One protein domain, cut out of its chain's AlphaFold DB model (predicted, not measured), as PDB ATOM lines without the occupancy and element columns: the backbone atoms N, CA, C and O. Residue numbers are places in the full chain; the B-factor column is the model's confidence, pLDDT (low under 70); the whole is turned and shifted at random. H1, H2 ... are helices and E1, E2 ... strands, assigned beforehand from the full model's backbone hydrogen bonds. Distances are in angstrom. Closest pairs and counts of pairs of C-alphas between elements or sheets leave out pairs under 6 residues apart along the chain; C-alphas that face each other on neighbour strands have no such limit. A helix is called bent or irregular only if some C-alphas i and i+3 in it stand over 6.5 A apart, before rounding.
ATOM      1  N   THR A   6      22.965 -11.852  56.582       73.00
ATOM      2  CA  THR A   6      24.308 -11.830  57.170       73.00
ATOM      3  C   THR A   6      25.319 -11.428  56.093       73.00
ATOM      4  O   THR A   6      25.127 -11.718  54.916       73.00
ATOM      5  N   ILE A   7      26.422 -10.777  56.484       72.69
ATOM      6  CA  ILE A   7      27.502 -10.384  55.553       72.69
ATOM      7  C   ILE A   7      28.091 -11.597  54.812       72.69
ATOM      8  O   ILE A   7      28.516 -11.468  53.670       72.69
ATOM      9  N   ALA A   8      28.087 -12.774  55.447       74.06
ATOM     10  CA  ALA A   8      28.594 -14.014  54.862       74.06
ATOM     11  C   ALA A   8      27.697 -14.577  53.742       74.06
ATOM     12  O   ALA A   8      28.219 -15.171  52.805       74.06
ATOM     13  N   ASP A   9      26.381 -14.346  53.809       70.38
ATOM     14  CA  ASP A   9      25.402 -14.842  52.829       70.38
ATOM     15  C   ASP A   9      24.880 -13.726  51.910       70.38
ATOM     16  O   ASP A   9      23.846 -13.875  51.254       70.38
ATOM     17  N   PHE A  10      25.567 -12.581  51.879       74.81
ATOM     18  CA  PHE A  10      25.157 -11.424  51.098       74.81
ATOM     19  C   PHE A  10      25.403 -11.679  49.607       74.81
ATOM     20  O   PHE A  10      26.526 -11.598  49.110       74.81
ATOM     21  N   GLY A  11      24.331 -11.995  48.887       68.31
ATOM     22  CA  GLY A  11      24.344 -12.266  47.457       68.31
ATOM     23  C   GLY A  11      23.563 -11.214  46.680       68.31
ATOM     24  O   GLY A  11      22.413 -10.889  46.994       68.31
ATOM     25  N   VAL A  12      24.167 -10.708  45.606       74.88
ATOM     26  CA  VAL A  12      23.451  -9.888  44.627       74.88
ATOM     27  C   VAL A  12      22.706 -10.819  43.678       74.88
ATOM     28  O   VAL A  12      23.315 -11.625  42.977       74.88
ATOM     29  N   GLN A  13      21.378 -10.713  43.653       73.19
ATOM     30  CA  GLN A  13      20.569 -11.406  42.654       73.19
ATOM     31  C   GLN A  13      20.823 -10.750  41.292       73.19
ATOM     32  O   GLN A  13      20.410  -9.610  41.073       73.19
ATOM     33  N   GLN A  14      21.520 -11.455  40.399       73.12
ATOM     34  CA  GLN A  14      21.766 -11.022  39.022       73.12
ATOM     35  C   GLN A  14      20.470 -11.159  38.219       73.12
ATOM     36  O   GLN A  14      20.210 -12.174  37.576       73.12
ATOM     37  N   SER A  15      19.600 -10.158  38.335       82.06
ATOM     38  CA  SER A  15      18.430 -10.031  37.474       82.06
ATOM     39  C   SER A  15      18.804  -9.286  36.194       82.06
ATOM     40  O   SER A  15      19.684  -8.426  36.188       82.06
ATOM     41  N   LYS A  16      18.068  -9.555  35.113       82.94
ATOM     42  CA  LYS A  16      18.215  -8.839  33.836       82.94
ATOM     43  C   LYS A  16      18.066  -7.316  33.988       82.94
ATOM     44  O   LYS A  16      18.731  -6.548  33.305       82.94
ATOM     45  N   GLU A  17      17.195  -6.879  34.895       84.94
ATOM     46  CA  GLU A  17      16.994  -5.462  35.220       84.94
ATOM     47  C   GLU A  17      18.223  -4.849  35.897       84.94
ATOM     48  O   GLU A  17      18.611  -3.727  35.574       84.94
ATOM     49  N   LEU A  18      18.863  -5.594  36.804       82.25
ATOM     50  CA  LEU A  18      20.079  -5.154  37.477       82.25
ATOM     51  C   LEU A  18      21.241  -5.037  36.487       82.25
ATOM     52  O   LEU A  18      21.982  -4.062  36.544       82.25
ATOM     53  N   GLU A  19      21.388  -5.992  35.570       77.25
ATOM     54  CA  GLU A  19      22.407  -5.935  34.516       77.25
ATOM     55  C   GLU A  19      22.203  -4.730  33.594       77.25
ATOM     56  O   GLU A  19      23.153  -4.001  33.309       77.25
ATOM     57  N   ALA A  20      20.958  -4.470  33.177       80.88
ATOM     58  CA  ALA A  20      20.626  -3.303  32.365       80.88
ATOM     59  C   ALA A  20      20.961  -1.997  33.102       80.88
ATOM     60  O   ALA A  20      21.642  -1.132  32.549       80.88
ATOM     61  N   TYR A  21      20.562  -1.878  34.370       84.44
ATOM     62  CA  TYR A  21      20.883  -0.718  35.198       84.44
ATOM     63  C   TYR A  21      22.394  -0.552  35.417       84.44
ATOM     64  O   TYR A  21      22.920   0.550  35.295       84.44
ATOM     65  N   ALA A  22      23.115  -1.642  35.684       81.75
ATOM     66  CA  ALA A  22      24.564  -1.617  35.853       81.75
ATOM     67  C   ALA A  22      25.280  -1.186  34.565       81.75
ATOM     68  O   ALA A  22      26.244  -0.423  34.628       81.75
ATOM     69  N   SER A  23      24.797  -1.625  33.398       79.44
ATOM     70  CA  SER A  23      25.335  -1.190  32.105       79.44
ATOM     71  C   SER A  23      25.088   0.299  31.843       79.44
ATOM     72  O   SER A  23      26.001   0.990  31.397       79.44
ATOM     73  N   LEU A  24      23.908   0.814  32.214       83.88
ATOM     74  CA  LEU A  24      23.587   2.242  32.145       83.88
ATOM     75  C   LEU A  24      24.504   3.059  33.049       83.88
ATOM     76  O   LEU A  24      25.100   4.030  32.596       83.88
ATOM     77  N   ALA A  25      24.632   2.652  34.313       84.62
ATOM     78  CA  ALA A  25      25.488   3.333  35.273       84.62
ATOM     79  C   ALA A  25      26.934   3.360  34.772       84.62
ATOM     80  O   ALA A  25      27.535   4.423  34.689       84.62
ATOM     81  N   LYS A  26      27.465   2.217  34.321       82.62
ATOM     82  CA  LYS A  26      28.816   2.137  33.758       82.62
ATOM     83  C   LYS A  26      29.004   3.065  32.555       82.62
ATOM     84  O   LYS A  26      30.040   3.714  32.460       82.62
ATOM     85  N   PHE A  27      28.025   3.131  31.656       84.50
ATOM     86  CA  PHE A  27      28.068   4.038  30.512       84.50
ATOM     87  C   PHE A  27      28.101   5.505  30.951       84.50
ATOM     88  O   PHE A  27      28.971   6.239  30.498       84.50
ATOM     89  N   MET A  28      27.224   5.917  31.869       87.31
ATOM     90  CA  MET A  28      27.180   7.294  32.383       87.31
ATOM     91  C   MET A  28      28.487   7.690  33.076       87.31
ATOM     92  O   MET A  28      29.024   8.764  32.816       87.31
ATOM     93  N   GLU A  29      29.035   6.796  33.900       85.69
ATOM     94  CA  GLU A  29      30.310   7.009  34.592       85.69
ATOM     95  C   GLU A  29      31.484   7.197  33.619       85.69
ATOM     96  O   GLU A  29      32.402   7.968  33.883       85.69
ATOM     97  N   GLN A  30      31.468   6.504  32.478       83.12
ATOM     98  CA  GLN A  30      32.559   6.547  31.502       83.12
ATOM     99  C   GLN A  30      32.404   7.660  30.459       83.12
ATOM    100  O   GLN A  30      33.410   8.231  30.030       83.12
ATOM    101  N   ALA A  31      31.168   7.955  30.056       85.12
ATOM    102  CA  ALA A  31      30.864   8.876  28.968       85.12
ATOM    103  C   ALA A  31      31.058  10.348  29.346       85.12
ATOM    104  O   ALA A  31      31.383  11.152  28.476       85.12
ATOM    105  N   PHE A  32      30.888  10.707  30.620       90.62
ATOM    106  CA  PHE A  32      31.013  12.086  31.092       90.62
ATOM    107  C   PHE A  32      32.264  12.295  31.945       90.62
ATOM    108  O   PHE A  32      32.752  11.391  32.626       90.62
ATOM    109  N   GLU A  33      32.791  13.514  31.922       89.88
ATOM    110  CA  GLU A  33      33.882  13.931  32.801       89.88
ATOM    111  C   GLU A  33      33.300  14.590  34.056       89.88
ATOM    112  O   GLU A  33      33.138  15.806  34.131       89.88
ATOM    113  N   TRP A  34      32.976  13.776  35.063       90.31
ATOM    114  CA  TRP A  34      32.338  14.243  36.303       90.31
ATOM    115  C   TRP A  34      33.140  15.324  37.039       90.31
ATOM    116  O   TRP A  34      32.558  16.246  37.605       90.31
ATOM    117  N   GLU A  35      34.470  15.260  36.953       90.19
ATOM    118  CA  GLU A  35      35.390  16.245  37.537       90.19
ATOM    119  C   GLU A  35      35.283  17.642  36.892       90.19
ATOM    120  O   GLU A  35      35.669  18.637  37.501       90.19
ATOM    121  N   ALA A  36      34.767  17.734  35.661       88.94
ATOM    122  CA  ALA A  36      34.668  18.972  34.884       88.94
ATOM    123  C   ALA A  36      33.233  19.527  34.798       88.94
ATOM    124  O   ALA A  36      32.951  20.422  33.995       88.94
ATOM    125  N   ILE A  37      32.307  19.023  35.620       93.00
ATOM    126  CA  ILE A  37      30.918  19.490  35.625       93.00
ATOM    127  C   ILE A  37      30.809  20.889  36.236       93.00
ATOM    128  O   ILE A  37      31.382  21.196  37.279       93.00
ATOM    129  N   SER A  38      29.988  21.732  35.608       93.00
ATOM    130  CA  SER A  38      29.610  23.039  36.142       93.00
ATOM    131  C   SER A  38      28.108  23.113  36.397       93.00
ATOM    132  O   SER A  38      27.298  22.799  35.525       93.00
ATOM    133  N   TYR A  39      27.726  23.587  37.580       92.88
ATOM    134  CA  TYR A  39      26.338  23.807  37.982       92.88
ATOM    135  C   TYR A  39      26.097  25.280  38.302       92.88
ATOM    136  O   TYR A  39      26.923  25.951  38.916       92.88
ATOM    137  N   ASN A  40      24.947  25.787  37.867       93.50
ATOM    138  CA  ASN A  40      24.474  27.138  38.146       93.50
ATOM    139  C   ASN A  40      23.038  27.058  38.661       93.50
ATOM    140  O   ASN A  40      22.155  26.546  37.970       93.50
ATOM    141  N   PHE A  41      22.811  27.574  39.865       94.00
ATOM    142  CA  PHE A  41      21.514  27.542  40.531       94.00
ATOM    143  C   PHE A  41      20.803  28.882  40.363       94.00
ATOM    144  O   PHE A  41      21.307  29.922  40.788       94.00
ATOM    145  N   TYR A  42      19.637  28.867  39.724       93.06
ATOM    146  CA  TYR A  42      18.805  30.053  39.569       93.06
ATOM    147  C   TYR A  42      17.870  30.201  40.769       93.06
ATOM    148  O   TYR A  42      17.288  29.206  41.197       93.06
ATOM    149  N   PRO A  43      17.663  31.421  41.293       91.44
ATOM    150  CA  PRO A  43      16.866  31.616  42.502       91.44
ATOM    151  C   PRO A  43      15.424  31.092  42.393       91.44
ATOM    152  O   PRO A  43      14.887  30.933  41.294       91.44
ATOM    153  N   PHE A  44      14.774  30.902  43.543       90.00
ATOM    154  CA  PHE A  44      13.421  30.349  43.706       90.00
ATOM    155  C   PHE A  44      12.356  30.867  42.723       90.00
ATOM    156  O   PHE A  44      11.475  30.110  42.319       90.00
ATOM    157  N   TYR A  45      12.432  32.134  42.300       88.75
ATOM    158  CA  TYR A  45      11.437  32.742  41.412       88.75
ATOM    159  C   TYR A  45      11.462  32.202  39.971       88.75
ATOM    160  O   TYR A  45      10.535  32.469  39.208       88.75
ATOM    161  N   TRP A  46      12.488  31.431  39.596       87.69
ATOM    162  CA  TRP A  46      12.521  30.664  38.343       87.69
ATOM    163  C   TRP A  46      11.705  29.364  38.415       87.69
ATOM    164  O   TRP A  46      11.426  28.761  37.384       87.69
ATOM    165  N   GLY A  47      11.314  28.934  39.619       86.25
ATOM    166  CA  GLY A  47      10.482  27.758  39.853       86.25
ATOM    167  C   GLY A  47       8.985  28.078  39.847       86.25
ATOM    168  O   GLY A  47       8.559  29.233  39.749       86.25
ATOM    169  N   GLY A  48       8.151  27.049  39.992       87.12
ATOM    170  CA  GLY A  48       6.698  27.214  40.077       87.12
ATOM    171  C   GLY A  48       6.266  28.026  41.306       87.12
ATOM    172  O   GLY A  48       6.714  27.759  42.419       87.12
ATOM    173  N   LYS A  49       5.340  28.982  41.120       85.88
ATOM    174  CA  LYS A  49       4.868  29.911  42.174       85.88
ATOM    175  C   LYS A  49       4.393  29.235  43.465       85.88
ATOM    176  O   LYS A  49       4.515  29.828  44.529       85.88
ATOM    177  N   GLY A  50       3.856  28.017  43.372       88.31
ATOM    178  CA  GLY A  50       3.357  27.263  44.526       88.31
ATOM    179  C   GLY A  50       4.430  26.890  45.553       88.31
ATOM    180  O   GLY A  50       4.088  26.682  46.708       88.31
ATOM    181  N   HIS A  51       5.705  26.864  45.157       83.81
ATOM    182  CA  HIS A  51       6.823  26.440  46.010       83.81
ATOM    183  C   HIS A  51       7.726  27.595  46.453       83.81
ATOM    184  O   HIS A  51       8.725  27.376  47.124       83.81
ATOM    185  N   TRP A  52       7.410  28.841  46.085       88.31
ATOM    186  CA  TRP A  52       8.293  29.977  46.370       88.31
ATOM    187  C   TRP A  52       8.488  30.229  47.865       88.31
ATOM    188  O   TRP A  52       9.591  30.579  48.266       88.31
ATOM    189  N   ALA A  53       7.436  30.052  48.670       85.75
ATOM    190  CA  ALA A  53       7.527  30.211  50.120       85.75
ATOM    191  C   ALA A  53       8.496  29.184  50.727       85.75
ATOM    192  O   ALA A  53       9.395  29.562  51.470       85.75
ATOM    193  N   ASP A  54       8.369  27.918  50.326       85.19
ATOM    194  CA  ASP A  54       9.211  26.826  50.820       85.19
ATOM    195  C   ASP A  54      10.679  27.013  50.405       85.19
ATOM    196  O   ASP A  54      11.584  26.910  51.231       85.19
ATOM    197  N   LEU A  55      10.916  27.359  49.134       85.81
ATOM    198  CA  LEU A  55      12.259  27.592  48.594       85.81
ATOM    199  C   LEU A  55      12.926  28.823  49.223       85.81
ATOM    200  O   LEU A  55      14.129  28.817  49.446       85.81
ATOM    201  N   TYR A  56      12.171  29.886  49.512       83.62
ATOM    202  CA  TYR A  56      12.723  31.110  50.098       83.62
ATOM    203  C   TYR A  56      13.109  30.940  51.572       83.62
ATOM    204  O   TYR A  56      14.073  31.549  52.031       83.62
ATOM    205  N   THR A  57      12.359  30.132  52.325       81.88
ATOM    206  CA  THR A  57      12.538  29.970  53.778       81.88
ATOM    207  C   THR A  57      13.549  28.879  54.149       81.88
ATOM    208  O   THR A  57      13.828  28.681  55.328       81.88
ATOM    209  N   TYR A  58      14.146  28.190  53.173       81.06
ATOM    210  CA  TYR A  58      15.126  27.144  53.451       81.06
ATOM    211  C   TYR A  58      16.425  27.708  54.063       81.06
ATOM    212  O   TYR A  58      17.218  28.334  53.358       81.06
ATOM    213  N   ASP A  59      16.656  27.464  55.358       76.81
ATOM    214  CA  ASP A  59      17.860  27.893  56.106       76.81
ATOM    215  C   ASP A  59      18.418  26.784  57.024       76.81
ATOM    216  O   ASP A  59      19.134  27.034  57.985       76.81
ATOM    217  N   GLU A  60      18.081  25.526  56.740       78.44
ATOM    218  CA  GLU A  60      18.435  24.376  57.589       78.44
ATOM    219  C   GLU A  60      19.853  23.826  57.335       78.44
ATOM    220  O   GLU A  60      20.205  22.763  57.848       78.44
ATOM    221  N   SER A  61      20.674  24.508  56.529       81.25
ATOM    222  CA  SER A  61      22.005  24.027  56.152       81.25
ATOM    223  C   SER A  61      23.074  25.110  56.217       81.25
ATOM    224  O   SER A  61      22.919  26.192  55.652       81.25
ATOM    225  N   ASP A  62      24.200  24.750  56.836       84.56
ATOM    226  CA  ASP A  62      25.405  25.574  56.915       84.56
ATOM    227  C   ASP A  62      26.219  25.587  55.603       84.56
ATOM    228  O   ASP A  62      27.090  26.442  55.441       84.56
ATOM    229  N   ASP A  63      25.962  24.665  54.662       90.75
ATOM    230  CA  ASP A  63      26.667  24.610  53.373       90.75
ATOM    231  C   ASP A  63      26.040  25.598  52.369       90.75
ATOM    232  O   ASP A  63      24.900  25.401  51.926       90.75
ATOM    233  N   PRO A  64      26.774  26.645  51.940       87.56
ATOM    234  CA  PRO A  64      26.261  27.625  50.992       87.56
ATOM    235  C   PRO A  64      25.849  27.027  49.643       87.56
ATOM    236  O   PRO A  64      24.911  27.539  49.026       87.56
ATOM    237  N   ILE A  65      26.525  25.977  49.166       89.31
ATOM    238  CA  ILE A  65      26.236  25.341  47.871       89.31
ATOM    239  C   ILE A  65      24.925  24.574  47.973       89.31
ATOM    240  O   ILE A  65      24.018  24.789  47.168       89.31
ATOM    241  N   PHE A  66      24.804  23.726  48.992       89.69
ATOM    242  CA  PHE A  66      23.594  22.951  49.228       89.69
ATOM    243  C   PHE A  66      22.387  23.849  49.510       89.69
ATOM    244  O   PHE A  66      21.320  23.659  48.927       89.69
ATOM    245  N   ARG A  67      22.561  24.904  50.311       89.62
ATOM    246  CA  ARG A  67      21.513  25.907  50.529       89.62
ATOM    247  C   ARG A  67      21.107  26.595  49.227       89.62
ATOM    248  O   ARG A  67      19.918  26.717  48.959       89.62
ATOM    249  N   SER A  68      22.070  26.996  48.396       89.69
ATOM    250  CA  SER A  68      21.777  27.616  47.094       89.69
ATOM    251  C   SER A  68      21.011  26.674  46.167       89.69
ATOM    252  O   SER A  68      20.129  27.127  45.446       89.69
ATOM    253  N   PHE A  69      21.304  25.373  46.207       91.44
ATOM    254  CA  PHE A  69      20.552  24.352  45.482       91.44
ATOM    255  C   PHE A  69      19.110  24.236  45.993       91.44
ATOM    256  O   PHE A  69      18.173  24.286  45.198       91.44
ATOM    257  N   MET A  70      18.913  24.163  47.310       90.88
ATOM    258  CA  MET A  70      17.582  24.043  47.919       90.88
ATOM    259  C   MET A  70      16.723  25.299  47.747       90.88
ATOM    260  O   MET A  70      15.509  25.194  47.631       90.88
ATOM    261  N   GLN A  71      17.336  26.480  47.681       90.81
ATOM    262  CA  GLN A  71      16.647  27.743  47.397       90.81
ATOM    263  C   GLN A  71      16.454  27.994  45.889       90.81
ATOM    264  O   GLN A  71      15.894  29.023  45.495       90.81
ATOM    265  N   SER A  72      16.937  27.098  45.023       92.56
ATOM    266  CA  SER A  72      16.863  27.273  43.575       92.56
ATOM    267  C   SER A  72      15.533  26.796  43.006       92.56
ATOM    268  O   SER A  72      14.996  25.763  43.395       92.56
ATOM    269  N   GLY A  73      14.983  27.558  42.062       90.38
ATOM    270  CA  GLY A  73      13.794  27.146  41.313       90.38
ATOM    271  C   GLY A  73      14.133  26.347  40.053       90.38
ATOM    272  O   GLY A  73      13.296  25.616  39.530       90.38
ATOM    273  N   MET A  74      15.361  26.506  39.555       91.81
ATOM    274  CA  MET A  74      15.883  25.862  38.355       91.81
ATOM    275  C   MET A  74      17.404  25.729  38.484       91.81
ATOM    276  O   MET A  74      18.067  26.632  38.993       91.81
ATOM    277  N   ALA A  75      17.971  24.646  37.961       93.12
ATOM    278  CA  ALA A  75      19.413  24.450  37.884       93.12
ATOM    279  C   ALA A  75      19.839  24.251  36.426       93.12
ATOM    280  O   ALA A  75      19.201  23.507  35.683       93.12
ATOM    281  N   ARG A  76      20.934  24.896  36.017       92.94
ATOM    282  CA  ARG A  76      21.637  24.591  34.767       92.94
ATOM    283  C   ARG A  76      22.886  23.796  35.094       92.94
ATOM    284  O   ARG A  76      23.775  24.307  35.770       92.94
ATOM    285  N   VAL A  77      22.962  22.588  34.554       92.94
ATOM    286  CA  VAL A  77      24.134  21.720  34.650       92.94
ATOM    287  C   VAL A  77      24.752  21.604  33.265       92.94
ATOM    288  O   VAL A  77      24.053  21.344  32.289       92.94
ATOM    289  N   VAL A  78      26.056  21.838  33.180       93.88
ATOM    290  CA  VAL A  78      26.860  21.608  31.983       93.88
ATOM    291  C   VAL A  78      27.767  20.429  32.293       93.88
ATOM    292  O   VAL A  78      28.657  20.546  33.134       93.88
ATOM    293  N   ALA A  79      27.503  19.297  31.642       91.56
ATOM    294  CA  ALA A  79      28.324  18.097  31.732       91.56
ATOM    295  C   ALA A  79      29.114  17.924  30.435       91.56
ATOM    296  O   ALA A  79      28.524  17.916  29.351       91.56
ATOM    297  N   THR A  80      30.438  17.821  30.539       92.00
ATOM    298  CA  THR A  80      31.308  17.596  29.382       92.00
ATOM    299  C   THR A  80      31.363  16.109  29.054       92.00
ATOM    300  O   THR A  80      31.423  15.252  29.939       92.00
ATOM    301  N   VAL A  81      31.291  15.802  27.761       90.25
ATOM    302  CA  VAL A  81      31.410  14.436  27.246       90.25
ATOM    303  C   VAL A  81      32.888  14.134  27.033       90.25
ATOM    304  O   VAL A  81      33.619  14.965  26.493       90.25
ATOM    305  N   ARG A  82      33.321  12.944  27.448       84.62
ATOM    306  CA  ARG A  82      34.684  12.468  27.228       84.62
ATOM    307  C   ARG A  82      34.942  12.312  25.721       84.62
ATOM    308  O   ARG A  82      34.114  11.698  25.044       84.62
ATOM    309  N   PRO A  83      36.101  12.758  25.207       83.88
ATOM    310  CA  PRO A  83      36.463  12.533  23.813       83.88
ATOM    311  C   PRO A  83      36.390  11.049  23.422       83.88
ATOM    312  O   PRO A  83      36.935  10.191  24.123       83.88
ATOM    313  N   GLY A  84      35.716  10.742  22.316       82.56
ATOM    314  CA  GLY A  84      35.434   9.386  21.830       82.56
ATOM    315  C   GLY A  84      34.090   8.794  22.281       82.56
ATOM    316  O   GLY A  84      33.742   7.698  21.845       82.56
ATOM    317  N   PHE A  85      33.332   9.482  23.141       84.06
ATOM    318  CA  PHE A  85      31.977   9.085  23.555       84.06
ATOM    319  C   PHE A  85      30.870   9.951  22.930       84.06
ATOM    320  O   PHE A  85      29.695   9.736  23.227       84.06
ATOM    321  N   GLU A  86      31.201  10.897  22.051       85.31
ATOM    322  CA  GLU A  86      30.262  11.874  21.484       85.31
ATOM    323  C   GLU A  86      29.112  11.197  20.734       85.31
ATOM    324  O   GLU A  86      27.943  11.461  21.013       85.31
ATOM    325  N   GLU A  87      29.435  10.267  19.837       80.50
ATOM    326  CA  GLU A  87      28.449   9.557  19.017       80.50
ATOM    327  C   GLU A  87      27.572   8.626  19.869       80.50
ATOM    328  O   GLU A  87      26.358   8.535  19.671       80.50
ATOM    329  N   ALA A  88      28.162   7.984  20.881       82.19
ATOM    330  CA  ALA A  88      27.439   7.114  21.803       82.19
ATOM    331  C   ALA A  88      26.449   7.902  22.678       82.19
ATOM    332  O   ALA A  88      25.315   7.460  22.891       82.19
ATOM    333  N   VAL A  89      26.843   9.087  23.156       87.62
ATOM    334  CA  VAL A  89      25.963   9.988  23.913       87.62
ATOM    335  C   VAL A  89      24.886  10.580  23.008       87.62
ATOM    336  O   VAL A  89      23.726  10.632  23.413       87.62
ATOM    337  N   GLN A  90      25.209  10.964  21.774       86.31
ATOM    338  CA  GLN A  90      24.222  11.454  20.807       86.31
ATOM    339  C   GLN A  90      23.155  10.394  20.491       86.31
ATOM    340  O   GLN A  90      21.955  10.695  20.471       86.31
ATOM    341  N   LEU A  91      23.563   9.137  20.300       83.31
ATOM    342  CA  LEU A  91      22.639   8.015  20.122       83.31
ATOM    343  C   LEU A  91      21.764   7.813  21.366       83.31
ATOM    344  O   LEU A  91      20.551   7.630  21.244       83.31
ATOM    345  N   TYR A  92      22.350   7.889  22.560       86.69
ATOM    346  CA  TYR A  92      21.601   7.786  23.809       86.69
ATOM    347  C   TYR A  92      20.570   8.916  23.958       86.69
ATOM    348  O   TYR A  92      19.419   8.649  24.294       86.69
ATOM    349  N   MET A  93      20.932  10.160  23.640       86.50
ATOM    350  CA  MET A  93      20.032  11.318  23.734       86.50
ATOM    351  C   MET A  93      18.879  11.268  22.723       86.50
ATOM    352  O   MET A  93      17.791  11.759  23.016       86.50
ATOM    353  N   SER A  94      19.097  10.671  21.548       86.00
ATOM    354  CA  SER A  94      18.075  10.552  20.498       86.00
ATOM    355  C   SER A  94      17.172   9.325  20.659       86.00
ATOM    356  O   SER A  94      15.977   9.402  20.380       86.00
ATOM    357  N   THR A  95      17.714   8.192  21.111       83.69
ATOM    358  CA  THR A  95      16.993   6.903  21.125       83.69
ATOM    359  C   THR A  95      16.712   6.345  22.518       83.69
ATOM    360  O   THR A  95      15.920   5.411  22.652       83.69
ATOM    361  N   GLY A  96      17.374   6.862  23.556       84.38
ATOM    362  CA  GLY A  96      17.336   6.315  24.915       84.38
ATOM    363  C   GLY A  96      18.053   4.970  25.075       84.38
ATOM    364  O   GLY A  96      17.913   4.325  26.115       84.38
ATOM    365  N   LYS A  97      18.794   4.505  24.060       80.19
ATOM    366  CA  LYS A  97      19.515   3.224  24.086       80.19
ATOM    367  C   LYS A  97      21.009   3.440  24.294       80.19
ATOM    368  O   LYS A  97      21.605   4.339  23.713       80.19
ATOM    369  N   ILE A  98      21.607   2.584  25.118       74.06
ATOM    370  CA  ILE A  98      23.038   2.613  25.432       74.06
ATOM    371  C   ILE A  98      23.800   1.864  24.339       74.06
ATOM    372  O   ILE A  98      23.423   0.749  23.965       74.06
ATOM    373  N   TRP A  99      24.882   2.458  23.848       68.06
ATOM    374  CA  TRP A  99      25.788   1.799  22.917       68.06
ATOM    375  C   TRP A  99      26.807   0.951  23.690       68.06
ATOM    376  O   TRP A  99      27.629   1.480  24.431       68.06
ATOM    377  N   ASN A 100      26.747  -0.373  23.529       62.53
ATOM    378  CA  ASN A 100      27.588  -1.337  24.258       62.53
ATOM    379  C   ASN A 100      28.802  -1.840  23.445       62.53
ATOM    380  O   ASN A 100      29.337  -2.908  23.741       62.53
ATOM    381  N   GLY A 101      29.250  -1.074  22.445       52.78
ATOM    382  CA  GLY A 101      30.360  -1.437  21.559       52.78
ATOM    383  C   GLY A 101      29.930  -2.324  20.382       52.78
ATOM    384  O   GLY A 101      29.324  -3.379  20.559       52.78
ATOM    385  N   GLY A 102      30.240  -1.866  19.170       54.59
ATOM    386  CA  GLY A 102      29.882  -2.446  17.867       54.59
ATOM    387  C   GLY A 102      29.985  -1.364  16.782       54.59
ATOM    388  O   GLY A 102      30.257  -0.221  17.120       54.59
ATOM    389  N   GLU A 103      29.775  -1.655  15.495       44.91
ATOM    390  CA  GLU A 103      29.619  -0.564  14.514       44.91
ATOM    391  C   GLU A 103      28.425   0.312  14.915       44.91
ATOM    392  O   GLU A 103      27.371  -0.191  15.315       44.91
ATOM    393  N   ILE A 104      28.607   1.631  14.884       47.03
ATOM    394  CA  ILE A 104      27.547   2.578  15.222       47.03
ATOM    395  C   ILE A 104      26.484   2.450  14.131       47.03
ATOM    396  O   ILE A 104      26.808   2.649  12.958       47.03
ATOM    397  N   PRO A 105      25.228   2.101  14.463       47.62
ATOM    398  CA  PRO A 105      24.176   2.153  13.471       47.62
ATOM    399  C   PRO A 105      24.027   3.615  13.055       47.62
ATOM    400  O   PRO A 105      23.652   4.458  13.871       47.62
ATOM    401  N   VAL A 106      24.355   3.907  11.796       48.91
ATOM    402  CA  VAL A 106      24.066   5.196  11.169       48.91
ATOM    403  C   VAL A 106      22.568   5.417  11.349       48.91
ATOM    404  O   VAL A 106      21.760   4.609  10.888       48.91
TER     405      VAL A 106
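Overview. This is residues 6 to 106 of the 197 residues of an uncharacterized protein of Myroides odoratus DSM 2801 (UniProt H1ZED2). What shape appears first? Residues 6 to 19 stick out as an arm leading into a loose lobe of H1 and H4, and a narrow ribbon of two strands, E1 and E2, runs from there to a second small lobe, where H2 and H3 pack on the ribbon. What is it built of? The 101 printed residues have four named helices and two named strands, in the order H1 E1 H2 H3 E2 H4, class mixed, helices and strands; the sheet E1 - E2 is antiparallel. How spread out is it? It is only just extended, close to loose, with a radius of gyration of the C-alphas of 19.4 A and spans of 50 by 47 by 27 A.

Along the chain. Where do the elements lie? H1 is residues 16 to 31, 22.3 A long from C-alpha 16 at (18.215, -8.839, 33.836); E1 is residues 38 to 43, 16.6 A; H2 is residues 49 to 57, 13.9 A. H3 is residues 64 to 70, 9.9 A; E2 is residues 72 to 78, 16.3 A; H4 is residues 86 to 95, 14.2 A. Where does H4 end? Its C-alpha 95 is at (16.993, 6.903, 21.125).

Arrangement. How do H1 and H4 stand? They are close but not clearly touching, Ala 31 and Val 89 having the closest C-alphas, 7.1 A apart, at a steep tilt of 43 degrees, opposite ways. How do the strands pair? N 40 and O 76 are 2.8 A apart, within hydrogen-bond range. What is near them? The closest C-alphas of E1 and H3, Phe 41 and Phe 69, are 6.0 A apart; those of H2 and E2, Leu 55 and Ser 72, 6.8 A. Are the helices' backbones whole? Every O i to N i+4 pair is within hydrogen-bond range in H1, H3 and H4, and 3 of 5 in H2, which is irregular: C-alphas 50 and 53 are 7.6 A apart.

Size, cuts and confidence. How large is it? The two C-alphas farthest apart, those of Thr 57 and Glu 103, are 52.6 A apart. Are there cuts or weak places? The printed part has no cut and no long link; pLDDT is under 70 at residue 11 and residues 99 to 106.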